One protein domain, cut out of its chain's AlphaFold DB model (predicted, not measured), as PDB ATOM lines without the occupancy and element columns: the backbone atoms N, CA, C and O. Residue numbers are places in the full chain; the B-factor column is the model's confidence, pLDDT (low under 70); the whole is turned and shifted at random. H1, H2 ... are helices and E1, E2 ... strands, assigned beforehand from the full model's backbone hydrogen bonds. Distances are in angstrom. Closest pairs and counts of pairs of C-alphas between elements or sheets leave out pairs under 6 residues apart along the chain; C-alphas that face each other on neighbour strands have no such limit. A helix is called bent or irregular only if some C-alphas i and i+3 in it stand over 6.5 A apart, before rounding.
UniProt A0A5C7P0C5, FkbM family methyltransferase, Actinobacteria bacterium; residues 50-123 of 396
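What this domain is: This is residues 50 to 123 of the 396 residues of the protein "FkbM family methyltransferase" of Actinobacteria bacterium (UniProt A0A5C7P0C5). A two-strand hairpin, E1 and E2, and the long helix H3 stand on opposite sides of the domain, with helices H1 and H4 between them. H1 packs on E1 and H4 on both strands, the short helix H2 sits beside H3 and H4, and residues 50 to 55 stick out as a free tail. The printed part has 74 residues with four named helices and two named strands, in the order H1, H2, H3, E1, E2, H4; the class is mixed, helices and strands, and the two-strand sheet is antiparallel. The whole is compact, with a radius of gyration of the C-alphas of 11.7 A and spans of 37 by 25 by 24 A.

How they stand to each other: H1, residues 56 to 64, touches H3, residues 74 to 90, at a shallow tilt of 28 degrees, opposite ways; H3 touches H1 with residues 84 to 88 alone, and the closest C-alphas are those of Ala 64 and Ala 84, 5.0 A apart. H2, residues 66 to 69, meets H1 only through their link and touches H3, with the closest C-alphas, those of Pro 67 and Arg 76, 5.7 A apart. E1, residues 94 to 98, and E2, residues 104 to 108, form an antiparallel hairpin at 149 degrees; N 97 and O 105 at 2.8 A and N 95 and O 107 at 2.9 A are within hydrogen-bond range. The closest C-alphas of H1 and E1 are those of Arg 61 and Ala 95, 6.7 A apart, while H1 and E2 are apart. H4, residues 112 to 120, comes closest to E2 at the C-alphas of Val 107 and Gly 114, 4.5 A apart. H4 touches H3 at a steep tilt of 45 degrees, opposite ways, with the closest C-alphas, those of Ala 84 and Val 119, 6.4 A apart. H4 touches H2 too, with the closest C-alphas, those of Arg 68 and Ser 120, 6.2 A apart. Every O i to N i+4 pair is within hydrogen-bond range in H1 and H4, and 11 of 13 are in H3; H2 is too short for such a pair.

Where its parts are: H1 begins at C-alpha 56 (46.339, 22.371, 333.805) and is 12.4 A long. H3 is 23.1 A long and irregular, with C-alphas 82 and 85 7.0 A apart. E1 is 13.2 A long and E2 13.6 A. H4 is 11.8 A long and ends at C-alpha 120 (34.689, 29.266, 318.602).

The domain as a whole: The two C-alphas farthest apart, those of Arg 52 and Gly 74, are 37.0 A apart. The printed part has no cut, and the five links are tight. Mean pLDDT of the printed part is 83.1, and residues 50 to 54 are under 70.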
ATOM      1  N   ALA A  50      36.623  16.885 343.304       40.75
ATOM      2  CA  ALA A  50      36.575  17.688 342.080       40.75
ATOM      3  C   ALA A  50      37.611  18.826 342.054       40.75
ATOM      4  O   ALA A  50      38.090  19.199 340.985       40.75
ATOM      5  N   SER A  51      37.992  19.386 343.210       42.16
ATOM      6  CA  SER A  51      39.043  20.411 343.301       42.16
ATOM      7  C   SER A  51      40.458  19.830 343.270       42.16
ATOM      8  O   SER A  51      41.410  20.575 343.057       42.16
ATOM      9  N   ARG A  52      40.614  18.520 343.499       41.31
ATOM     10  CA  ARG A  52      41.899  17.803 343.438       41.31
ATOM     11  C   ARG A  52      42.250  17.289 342.035       41.31
ATOM     12  O   ARG A  52      43.345  16.767 341.867       41.31
ATOM     13  N   SER A  53      41.371  17.448 341.041       46.78
ATOM     14  CA  SER A  53      41.511  16.814 339.720       46.78
ATOM     15  C   SER A  53      41.443  17.763 338.518       46.78
ATOM     16  O   SER A  53      41.377  17.283 337.391       46.78
ATOM     17  N   ILE A  54      41.415  19.089 338.712       55.28
ATOM     18  CA  ILE A  54      41.421  20.021 337.572       55.28
ATOM     19  C   ILE A  54      42.838  20.038 336.999       55.28
ATOM     20  O   ILE A  54      43.742  20.622 337.598       55.28
ATOM     21  N   SER A  55      43.030  19.385 335.853       75.31
ATOM     22  CA  SER A  55      44.319  19.402 335.165       75.31
ATOM     23  C   SER A  55      44.634  20.814 334.655       75.31
ATOM     24  O   SER A  55      43.740  21.633 334.417       75.31
ATOM     25  N   THR A  56      45.916  21.115 334.446       79.81
ATOM     26  CA  THR A  56      46.339  22.371 333.805       79.81
ATOM     27  C   THR A  56      45.639  22.568 332.453       79.81
ATOM     28  O   THR A  56      45.267  23.691 332.107       79.81
ATOM     29  N   ASP A  57      45.375  21.483 331.725       81.19
ATOM     30  CA  ASP A  57      44.701  21.518 330.428       81.19
ATOM     31  C   ASP A  57      43.196  21.790 330.550       81.19
ATOM     32  O   ASP A  57      42.635  22.494 329.712       81.19
ATOM     33  N   ASP A  58      42.540  21.375 331.638       83.94
ATOM     34  CA  ASP A  58      41.152  21.767 331.916       83.94
ATOM     35  C   ASP A  58      41.017  23.275 332.158       83.94
ATOM     36  O   ASP A  58      40.032  23.891 331.728       83.94
ATOM     37  N   VAL A  59      41.996  23.883 332.839       84.81
ATOM     38  CA  VAL A  59      42.051  25.340 333.032       84.81
ATOM     39  C   VAL A  59      42.281  26.029 331.691       84.81
ATOM     40  O   VAL A  59      41.518  26.929 331.335       84.81
ATOM     41  N   ARG A  60      43.278  25.581 330.917       87.00
ATOM     42  CA  ARG A  60      43.584  26.132 329.587       87.00
ATOM     43  C   ARG A  60      42.386  26.037 328.648       87.00
ATOM     44  O   ARG A  60      42.034  27.034 328.020       87.00
ATOM     45  N   ARG A  61      41.690  24.895 328.629       91.31
ATOM     46  CA  ARG A  61      40.446  24.699 327.876       91.31
ATOM     47  C   ARG A  61      39.406  25.748 328.253       91.31
ATOM     48  O   ARG A  61      38.849  26.399 327.375       91.31
ATOM     49  N   ARG A  62      39.139  25.936 329.550       89.38
ATOM     50  CA  ARG A  62      38.132  26.904 330.028       89.38
ATOM     51  C   ARG A  62      38.483  28.342 329.653       89.38
ATOM     52  O   ARG A  62      37.575  29.102 329.325       89.38
ATOM     53  N   VAL A  63      39.765  28.704 329.694       87.56
ATOM     54  CA  VAL A  63      40.245  30.027 329.266       87.56
ATOM     55  C   VAL A  63      40.051  30.204 327.760       87.56
ATOM     56  O   VAL A  63      39.436  31.184 327.346       87.56
ATOM     57  N   ALA A  64      40.479  29.233 326.950       87.12
ATOM     58  CA  ALA A  64      40.323  29.275 325.494       87.12
ATOM     59  C   ALA A  64      38.845  29.331 325.058       87.12
ATOM     60  O   ALA A  64      38.501  30.011 324.097       87.12
ATOM     61  N   GLN A  65      37.951  28.661 325.790       92.06
ATOM     62  CA  GLN A  65      36.508  28.630 325.519       92.06
ATOM     63  C   GLN A  65      35.732  29.814 326.104       92.06
ATOM     64  O   GLN A  65      34.540  29.953 325.821       92.06
ATOM     65  N   TRP A  66      36.352  30.658 326.931       89.75
ATOM     66  CA  TRP A  66      35.671  31.784 327.570       89.75
ATOM     67  C   TRP A  66      34.879  32.680 326.594       89.75
ATOM     68  O   TRP A  66      33.733  33.007 326.923       89.75
ATOM     69  N   PRO A  67      35.374  32.994 325.374       88.75
ATOM     70  CA  PRO A  67      34.637  33.824 324.419       88.75
ATOM     71  C   PRO A  67      33.298  33.223 323.982       88.75
ATOM     72  O   PRO A  67      32.406  33.954 323.565       88.75
ATOM     73  N   ARG A  68      33.107  31.902 324.102       87.88
ATOM     74  CA  ARG A  68      31.839  31.235 323.758       87.88
ATOM     75  C   ARG A  68      30.672  31.661 324.651       87.88
ATOM     76  O   ARG A  68      29.525  31.436 324.283       87.88
ATOM     77  N   ARG A  69      30.959  32.254 325.815       87.44
ATOM     78  CA  ARG A  69      29.956  32.798 326.745       87.44
ATOM     79  C   ARG A  69      29.503  34.208 326.374       87.44
ATOM     80  O   ARG A  69      28.527  34.691 326.937       87.44
ATOM     81  N   LEU A  70      30.228  34.875 325.478       81.94
ATOM     82  CA  LEU A  70      29.879  36.206 325.006       81.94
ATOM     83  C   LEU A  70      28.805  36.105 323.912       81.94
ATOM     84  O   LEU A  70      28.832  35.163 323.107       81.94
ATOM     85  N   PRO A  71      27.872  37.069 323.844       80.50
ATOM     86  CA  PRO A  71      26.930  37.139 322.736       80.50
ATOM     87  C   PRO A  71      27.680  37.297 321.401       80.50
ATOM     88  O   PRO A  71      28.772  37.875 321.375       80.50
ATOM     89  N   PRO A  72      27.129  36.790 320.285       77.44
ATOM     90  CA  PRO A  72      27.686  37.038 318.959       77.44
ATOM     91  C   PRO A  72      27.835  38.543 318.687       77.44
ATOM     92  O   PRO A  72      26.926  39.320 318.981       77.44
ATOM     93  N   GLY A  73      28.972  38.951 318.123       75.56
ATOM     94  CA  GLY A  73      29.257  40.342 317.771       75.56
ATOM     95  C   GLY A  73      30.731  40.711 317.936       75.56
ATOM     96  O   GLY A  73      31.544  39.907 318.398       75.56
ATOM     97  N   GLY A  74      31.059  41.965 317.612       75.44
ATOM     98  CA  GLY A  74      32.447  42.431 317.513       75.44
ATOM     99  C   GLY A  74      33.272  42.282 318.795       75.44
ATOM    100  O   GLY A  74      34.468  42.033 318.721       75.44
ATOM    101  N   LEU A  75      32.652  42.356 319.982       75.12
ATOM    102  CA  LEU A  75      33.363  42.100 321.242       75.12
ATOM    103  C   LEU A  75      33.835  40.644 321.340       75.12
ATOM    104  O   LEU A  75      34.979  40.393 321.708       75.12
ATOM    105  N   ARG A  76      32.968  39.679 321.010       79.25
ATOM    106  CA  ARG A  76      33.333  38.259 321.023       79.25
ATOM    107  C   ARG A  76      34.451  37.990 320.025       79.25
ATOM    108  O   ARG A  76      35.414  37.324 320.385       79.25
ATOM    109  N   GLU A  77      34.335  38.525 318.815       74.25
ATOM    110  CA  GLU A  77      35.353  38.397 317.766       74.25
ATOM    111  C   GLU A  77      36.690  38.993 318.205       74.25
ATOM    112  O   GLU A  77      37.709  38.316 318.131       74.25
ATOM    113  N   ALA A  78      36.690  40.201 318.774       72.69
ATOM    114  CA  ALA A  78      37.905  40.826 319.287       72.69
ATOM    115  C   ALA A  78      38.586  39.968 320.368       72.69
ATOM    116  O   ALA A  78      39.805  39.813 320.353       72.69
ATOM    117  N   VAL A  79      37.818  39.370 321.287       75.50
ATOM    118  CA  VAL A  79      38.373  38.475 322.317       75.50
ATOM    119  C   VAL A  79      38.904  37.174 321.703       75.50
ATOM    120  O   VAL A  79      39.945  36.678 322.134       75.50
ATOM    121  N   VAL A  80      38.222  36.606 320.705       77.19
ATOM    122  CA  VAL A  80      38.707  35.421 319.981       77.19
ATOM    123  C   VAL A  80      40.051  35.724 319.318       77.19
ATOM    124  O   VAL A  80      41.046  35.086 319.660       77.19
ATOM    125  N   THR A  81      40.090  36.751 318.469       75.69
ATOM    126  CA  THR A  81      41.240  37.104 317.627       75.69
ATOM    127  C   THR A  81      42.434  37.605 318.432       75.69
ATOM    128  O   THR A  81      43.570  37.212 318.180       75.69
ATOM    129  N   HIS A  82      42.212  38.485 319.412       78.75
ATOM    130  CA  HIS A  82      43.310  39.153 320.118       78.75
ATOM    131  C   HIS A  82      43.724  38.464 321.420       78.75
ATOM    132  O   HIS A  82      44.743  38.840 321.999       78.75
ATOM    133  N   PHE A  83      42.966  37.473 321.897       82.31
ATOM    134  CA  PHE A  83      43.277  36.796 323.155       82.31
ATOM    135  C   PHE A  83      43.188  35.273 323.068       82.31
ATOM    136  O   PHE A  83      44.198  34.605 323.279       82.31
ATOM    137  N   ALA A  84      42.015  34.706 322.784       79.50
ATOM    138  CA  ALA A  84      41.802  33.269 322.959       79.50
ATOM    139  C   ALA A  84      42.568  32.413 321.939       79.50
ATOM    140  O   ALA A  84      43.156  31.401 322.325       79.50
ATOM    141  N   GLU A  85      42.621  32.829 320.672       81.06
ATOM    142  CA  GLU A  85      43.438  32.163 319.652       81.06
ATOM    143  C   GLU A  85      44.944  32.277 319.946       81.06
ATOM    144  O   GLU A  85      45.588  31.228 320.051       81.06
ATOM    145  N   PRO A  86      45.523  33.476 320.181       79.81
ATOM    146  CA  PRO A  86      46.923  33.599 320.592       79.81
ATOM    147  C   PRO A  86      47.261  32.800 321.857       79.81
ATOM    148  O   PRO A  86      48.329  32.187 321.951       79.81
ATOM    149  N   PHE A  87      46.355  32.767 322.839       84.31
ATOM    150  CA  PHE A  87      46.526  31.986 324.063       84.31
ATOM    151  C   PHE A  87      46.617  30.484 323.767       84.31
ATOM    152  O   PHE A  87      47.541  29.825 324.242       84.31
ATOM    153  N   ALA A  88      45.691  29.957 322.963       82.88
ATOM    154  CA  ALA A  88      45.636  28.542 322.611       82.88
ATOM    155  C   ALA A  88      46.790  28.107 321.686       82.88
ATOM    156  O   ALA A  88      47.259  26.975 321.795       82.88
ATOM    157  N   ALA A  89      47.265  29.004 320.814       81.94
ATOM    158  CA  ALA A  89      48.397  28.760 319.920       81.94
ATOM    159  C   ALA A  89      49.752  28.797 320.649       81.94
ATOM    160  O   ALA A  89      50.614  27.961 320.399       81.94
ATOM    161  N   SER A  90      49.952  29.751 321.566       80.94
ATOM    162  CA  SER A  90      51.231  29.923 322.283       80.94
ATOM    163  C   SER A  90      51.513  28.843 323.329       80.94
ATOM    164  O   SER A  90      52.652  28.682 323.762       80.94
ATOM    165  N   ARG A  91      50.481  28.118 323.771       80.44
ATOM    166  CA  ARG A  91      50.580  27.070 324.791       80.44
ATOM    167  C   ARG A  91      49.764  25.866 324.330       80.44
ATOM    168  O   ARG A  91      48.635  25.736 324.791       80.44
ATOM    169  N   PRO A  92      50.286  25.031 323.417       84.62
ATOM    170  CA  PRO A  92      49.522  23.945 322.825       84.62
ATOM    171  C   PRO A  92      49.134  22.881 323.858       84.62
ATOM    172  O   PRO A  92      49.928  22.519 324.729       84.62
ATOM    173  N   PHE A  93      47.902  22.397 323.761       88.75
ATOM    174  CA  PHE A  93      47.361  21.301 324.558       88.75
ATOM    175  C   PHE A  93      46.249  20.598 323.782       88.75
ATOM    176  O   PHE A  93      45.629  21.175 322.889       88.75
ATOM    177  N   SER A  94      45.969  19.355 324.157       90.88
ATOM    178  CA  SER A  94      44.817  18.618 323.646       90.88
ATOM    179  C   SER A  94      43.684  18.620 324.663       90.88
ATOM    180  O   SER A  94      43.921  18.574 325.872       90.88
ATOM    181  N   ALA A  95      42.443  18.704 324.191       92.44
ATOM    182  CA  ALA A  95      41.287  18.701 325.070       92.44
ATOM    183  C   ALA A  95      40.022  18.192 324.379       92.44
ATOM    184  O   ALA A  95      39.752  18.493 323.218       92.44
ATOM    185  N   TRP A  96      39.173  17.522 325.156       95.12
ATOM    186  CA  TRP A  96      37.769  17.339 324.803       95.12
ATOM    187  C   TRP A  96      37.014  18.663 324.917       95.12
ATOM    188  O   TRP A  96      37.093  19.354 325.939       95.12
ATOM    189  N   THR A  97      36.259  18.999 323.877       95.06
ATOM    190  CA  THR A  97      35.389  20.174 323.791       95.06
ATOM    191  C   THR A  97      34.041  19.787 323.180       95.06
ATOM    192  O   THR A  97      33.828  18.648 322.772       95.06
ATOM    193  N   THR A  98      33.115  20.740 323.128       94.50
ATOM    194  CA  THR A  98      31.811  20.573 322.475       94.50
ATOM    195  C   THR A  98      31.739  21.473 321.246       94.50
ATOM    196  O   THR A  98      32.168  22.632 321.312       94.50
ATOM    197  N   THR A  99      31.218  20.975 320.130       93.38
ATOM    198  CA  THR A  99      30.957  21.785 318.932       93.38
ATOM    199  C   THR A  99      29.746  22.698 319.137       93.38
ATOM    200  O   THR A  99      28.958  22.533 320.069       93.38
ATOM    201  N   GLY A 100      29.555  23.670 318.245       88.44
ATOM    202  CA  GLY A 100      28.388  24.555 318.254       88.44
ATOM    203  C   GLY A 100      27.057  23.827 318.039       88.44
ATOM    204  O   GLY A 100      26.016  24.377 318.383       88.44
ATOM    205  N   PHE A 101      27.092  22.601 317.510       88.75
ATOM    206  CA  PHE A 101      25.932  21.724 317.318       88.75
ATOM    207  C   PHE A 101      25.830  20.610 318.377       88.75
ATOM    208  O   PHE A 101      24.973  19.736 318.269       88.75
ATOM    209  N   GLY A 102      26.666  20.650 319.421       92.19
ATOM    210  CA  GLY A 102      26.522  19.804 320.608       92.19
ATOM    211  C   GLY A 102      27.276  18.472 320.589       92.19
ATOM    212  O   GLY A 102      27.113  17.707 321.534       92.19
ATOM    213  N   ALA A 103      28.098  18.186 319.577       94.00
ATOM    214  CA  ALA A 103      28.905  16.964 319.552       94.00
ATOM    215  C   ALA A 103      30.161  17.100 320.422       94.00
ATOM    216  O   ALA A 103      30.762  18.177 320.491       94.00
ATOM    217  N   ALA A 104      30.568  16.009 321.071       97.19
ATOM    218  CA  ALA A 104      31.858  15.929 321.748       97.19
ATOM    219  C   ALA A 104      32.970  15.763 320.706       97.19
ATOM    220  O   ALA A 104      32.846  14.957 319.792       97.19
ATOM    221  N   ILE A 105      34.054  16.523 320.821       97.12
ATOM    222  CA  ILE A 105      35.176  16.430 319.883       97.12
ATOM    223  C   ILE A 105      36.491  16.673 320.618       97.12
ATOM    224  O   ILE A 105      36.613  17.607 321.417       97.12
ATOM    225  N   HIS A 106      37.467  15.807 320.383       96.44
ATOM    226  CA  HIS A 106      38.830  15.949 320.852       96.44
ATOM    227  C   HIS A 106      39.618  16.790 319.850       96.44
ATOM    228  O   HIS A 106      39.633  16.500 318.654       96.44
ATOM    229  N   VAL A 107      40.258  17.845 320.348       94.31
ATOM    230  CA  VAL A 107      40.995  18.813 319.533       94.31
ATOM    231  C   VAL A 107      42.388  19.046 320.094       94.31
ATOM    232  O   VAL A 107      42.588  19.015 321.307       94.31
ATOM    233  N   ASP A 108      43.327  19.325 319.198       91.50
ATOM    234  CA  ASP A 108      44.685  19.770 319.504       91.50
ATOM    235  C   ASP A 108      44.773  21.276 319.220       91.50
ATOM    236  O   ASP A 108      44.444  21.719 318.121       91.50
ATOM    237  N   SER A 109      45.165  22.084 320.206       89.94
ATOM    238  CA  SER A 109      45.240  23.539 320.041       89.94
ATOM    239  C   SER A 109      46.479  24.007 319.267       89.94
ATOM    240  O   SER A 109      46.542  25.181 318.879       89.94
ATOM    241  N   ALA A 110      47.449  23.114 319.025       86.38
ATOM    242  CA  ALA A 110      48.535  23.371 318.084       86.38
ATOM    243  C   ALA A 110      47.993  23.492 316.653       86.38
ATOM    244  O   ALA A 110      48.372  24.414 315.927       86.38
ATOM    245  N   ASP A 111      47.052  22.622 316.294       85.69
ATOM    246  CA  ASP A 111      46.427  22.568 314.979       85.69
ATOM    247  C   ASP A 111      45.415  23.710 314.773       85.69
ATOM    248  O   ASP A 111      44.659  24.070 315.679       85.69
ATOM    249  N   LEU A 112      45.399  24.308 313.579       84.06
ATOM    250  CA  LEU A 112      44.513  25.426 313.243       84.06
ATOM    251  C   LEU A 112      43.028  25.054 313.358       84.06
ATOM    252  O   LEU A 112      42.256  25.826 313.937       84.06
ATOM    253  N   ILE A 113      42.639  23.885 312.848       86.62
ATOM    254  CA  ILE A 113      41.250  23.413 312.855       86.62
ATOM    255  C   ILE A 113      40.836  23.135 314.297       86.62
ATOM    256  O   ILE A 113      39.858  23.702 314.795       86.62
ATOM    257  N   GLY A 114      41.643  22.346 315.009       89.00
ATOM    258  CA  GLY A 114      41.431  22.029 316.417       89.00
ATOM    259  C   GLY A 114      41.331  23.277 317.299       89.00
ATOM    260  O   GLY A 114      40.398  23.398 318.098       89.00
ATOM    261  N   ARG A 115      42.225  24.254 317.116       91.12
ATOM    262  CA  ARG A 115      42.215  25.534 317.843       91.12
ATOM    263  C   ARG A 115      40.983  26.377 317.536       91.12
ATOM    264  O   ARG A 115      40.360  26.900 318.463       91.12
ATOM    265  N   THR A 116      40.613  26.499 316.268       86.69
ATOM    266  CA  THR A 116      39.438  27.281 315.854       86.69
ATOM    267  C   THR A 116      38.164  26.675 316.429       86.69
ATOM    268  O   THR A 116      37.343  27.388 317.018       86.69
ATOM    269  N   ILE A 117      38.036  25.344 316.372       91.69
ATOM    270  CA  ILE A 117      36.937  24.619 317.007       91.69
ATOM    271  C   ILE A 117      36.984  24.834 318.514       91.69
ATOM    272  O   ILE A 117      35.960  25.173 319.094       91.69
ATOM    273  N   LEU A 118      38.136  24.708 319.176       92.19
ATOM    274  CA  LEU A 118      38.275  24.911 320.620       92.19
ATOM    275  C   LEU A 118      37.756  26.282 321.068       92.19
ATOM    276  O   LEU A 118      36.966  26.365 322.011       92.19
ATOM    277  N   VAL A 119      38.147  27.345 320.374       89.75
ATOM    278  CA  VAL A 119      37.822  28.718 320.768       89.75
ATOM    279  C   VAL A 119      36.395  29.099 320.368       89.75
ATOM    280  O   VAL A 119      35.641  29.623 321.188       89.75
ATOM    281  N   SER A 120      35.972  28.790 319.142       85.50
ATOM    282  CA  SER A 120      34.689  29.266 318.602       85.50
ATOM    283  C   SER A 120      33.544  28.252 318.727       85.50
ATOM    284  O   SER A 120      32.374  28.640 318.787       85.50
ATOM    285  N   GLY A 121      33.877  26.963 318.801       89.00
ATOM    286  CA  GLY A 121      32.948  25.838 318.668       89.00
ATOM    287  C   GLY A 121      32.638  25.462 317.222       89.00
ATOM    288  O   GLY A 121      31.849  24.546 317.011       89.00
ATOM    289  N   ARG A 122      33.208  26.164 316.240       88.25
ATOM    290  CA  ARG A 122      32.865  26.030 314.825       88.25
ATOM    291  C   ARG A 122      34.119  25.876 313.966       88.25
ATOM    292  O   ARG A 122      35.173  26.397 314.316       88.25
ATOM    293  N   TRP A 123      33.966  25.188 312.847       87.00
ATOM    294  CA  TRP A 123      34.879  25.188 311.707       87.00
ATOM    295  C   TRP A 123      34.064  25.597 310.473       87.00
ATOM    296  O   TRP A 123      32.876  25.273 310.436       87.00
TER     297      TRP A 123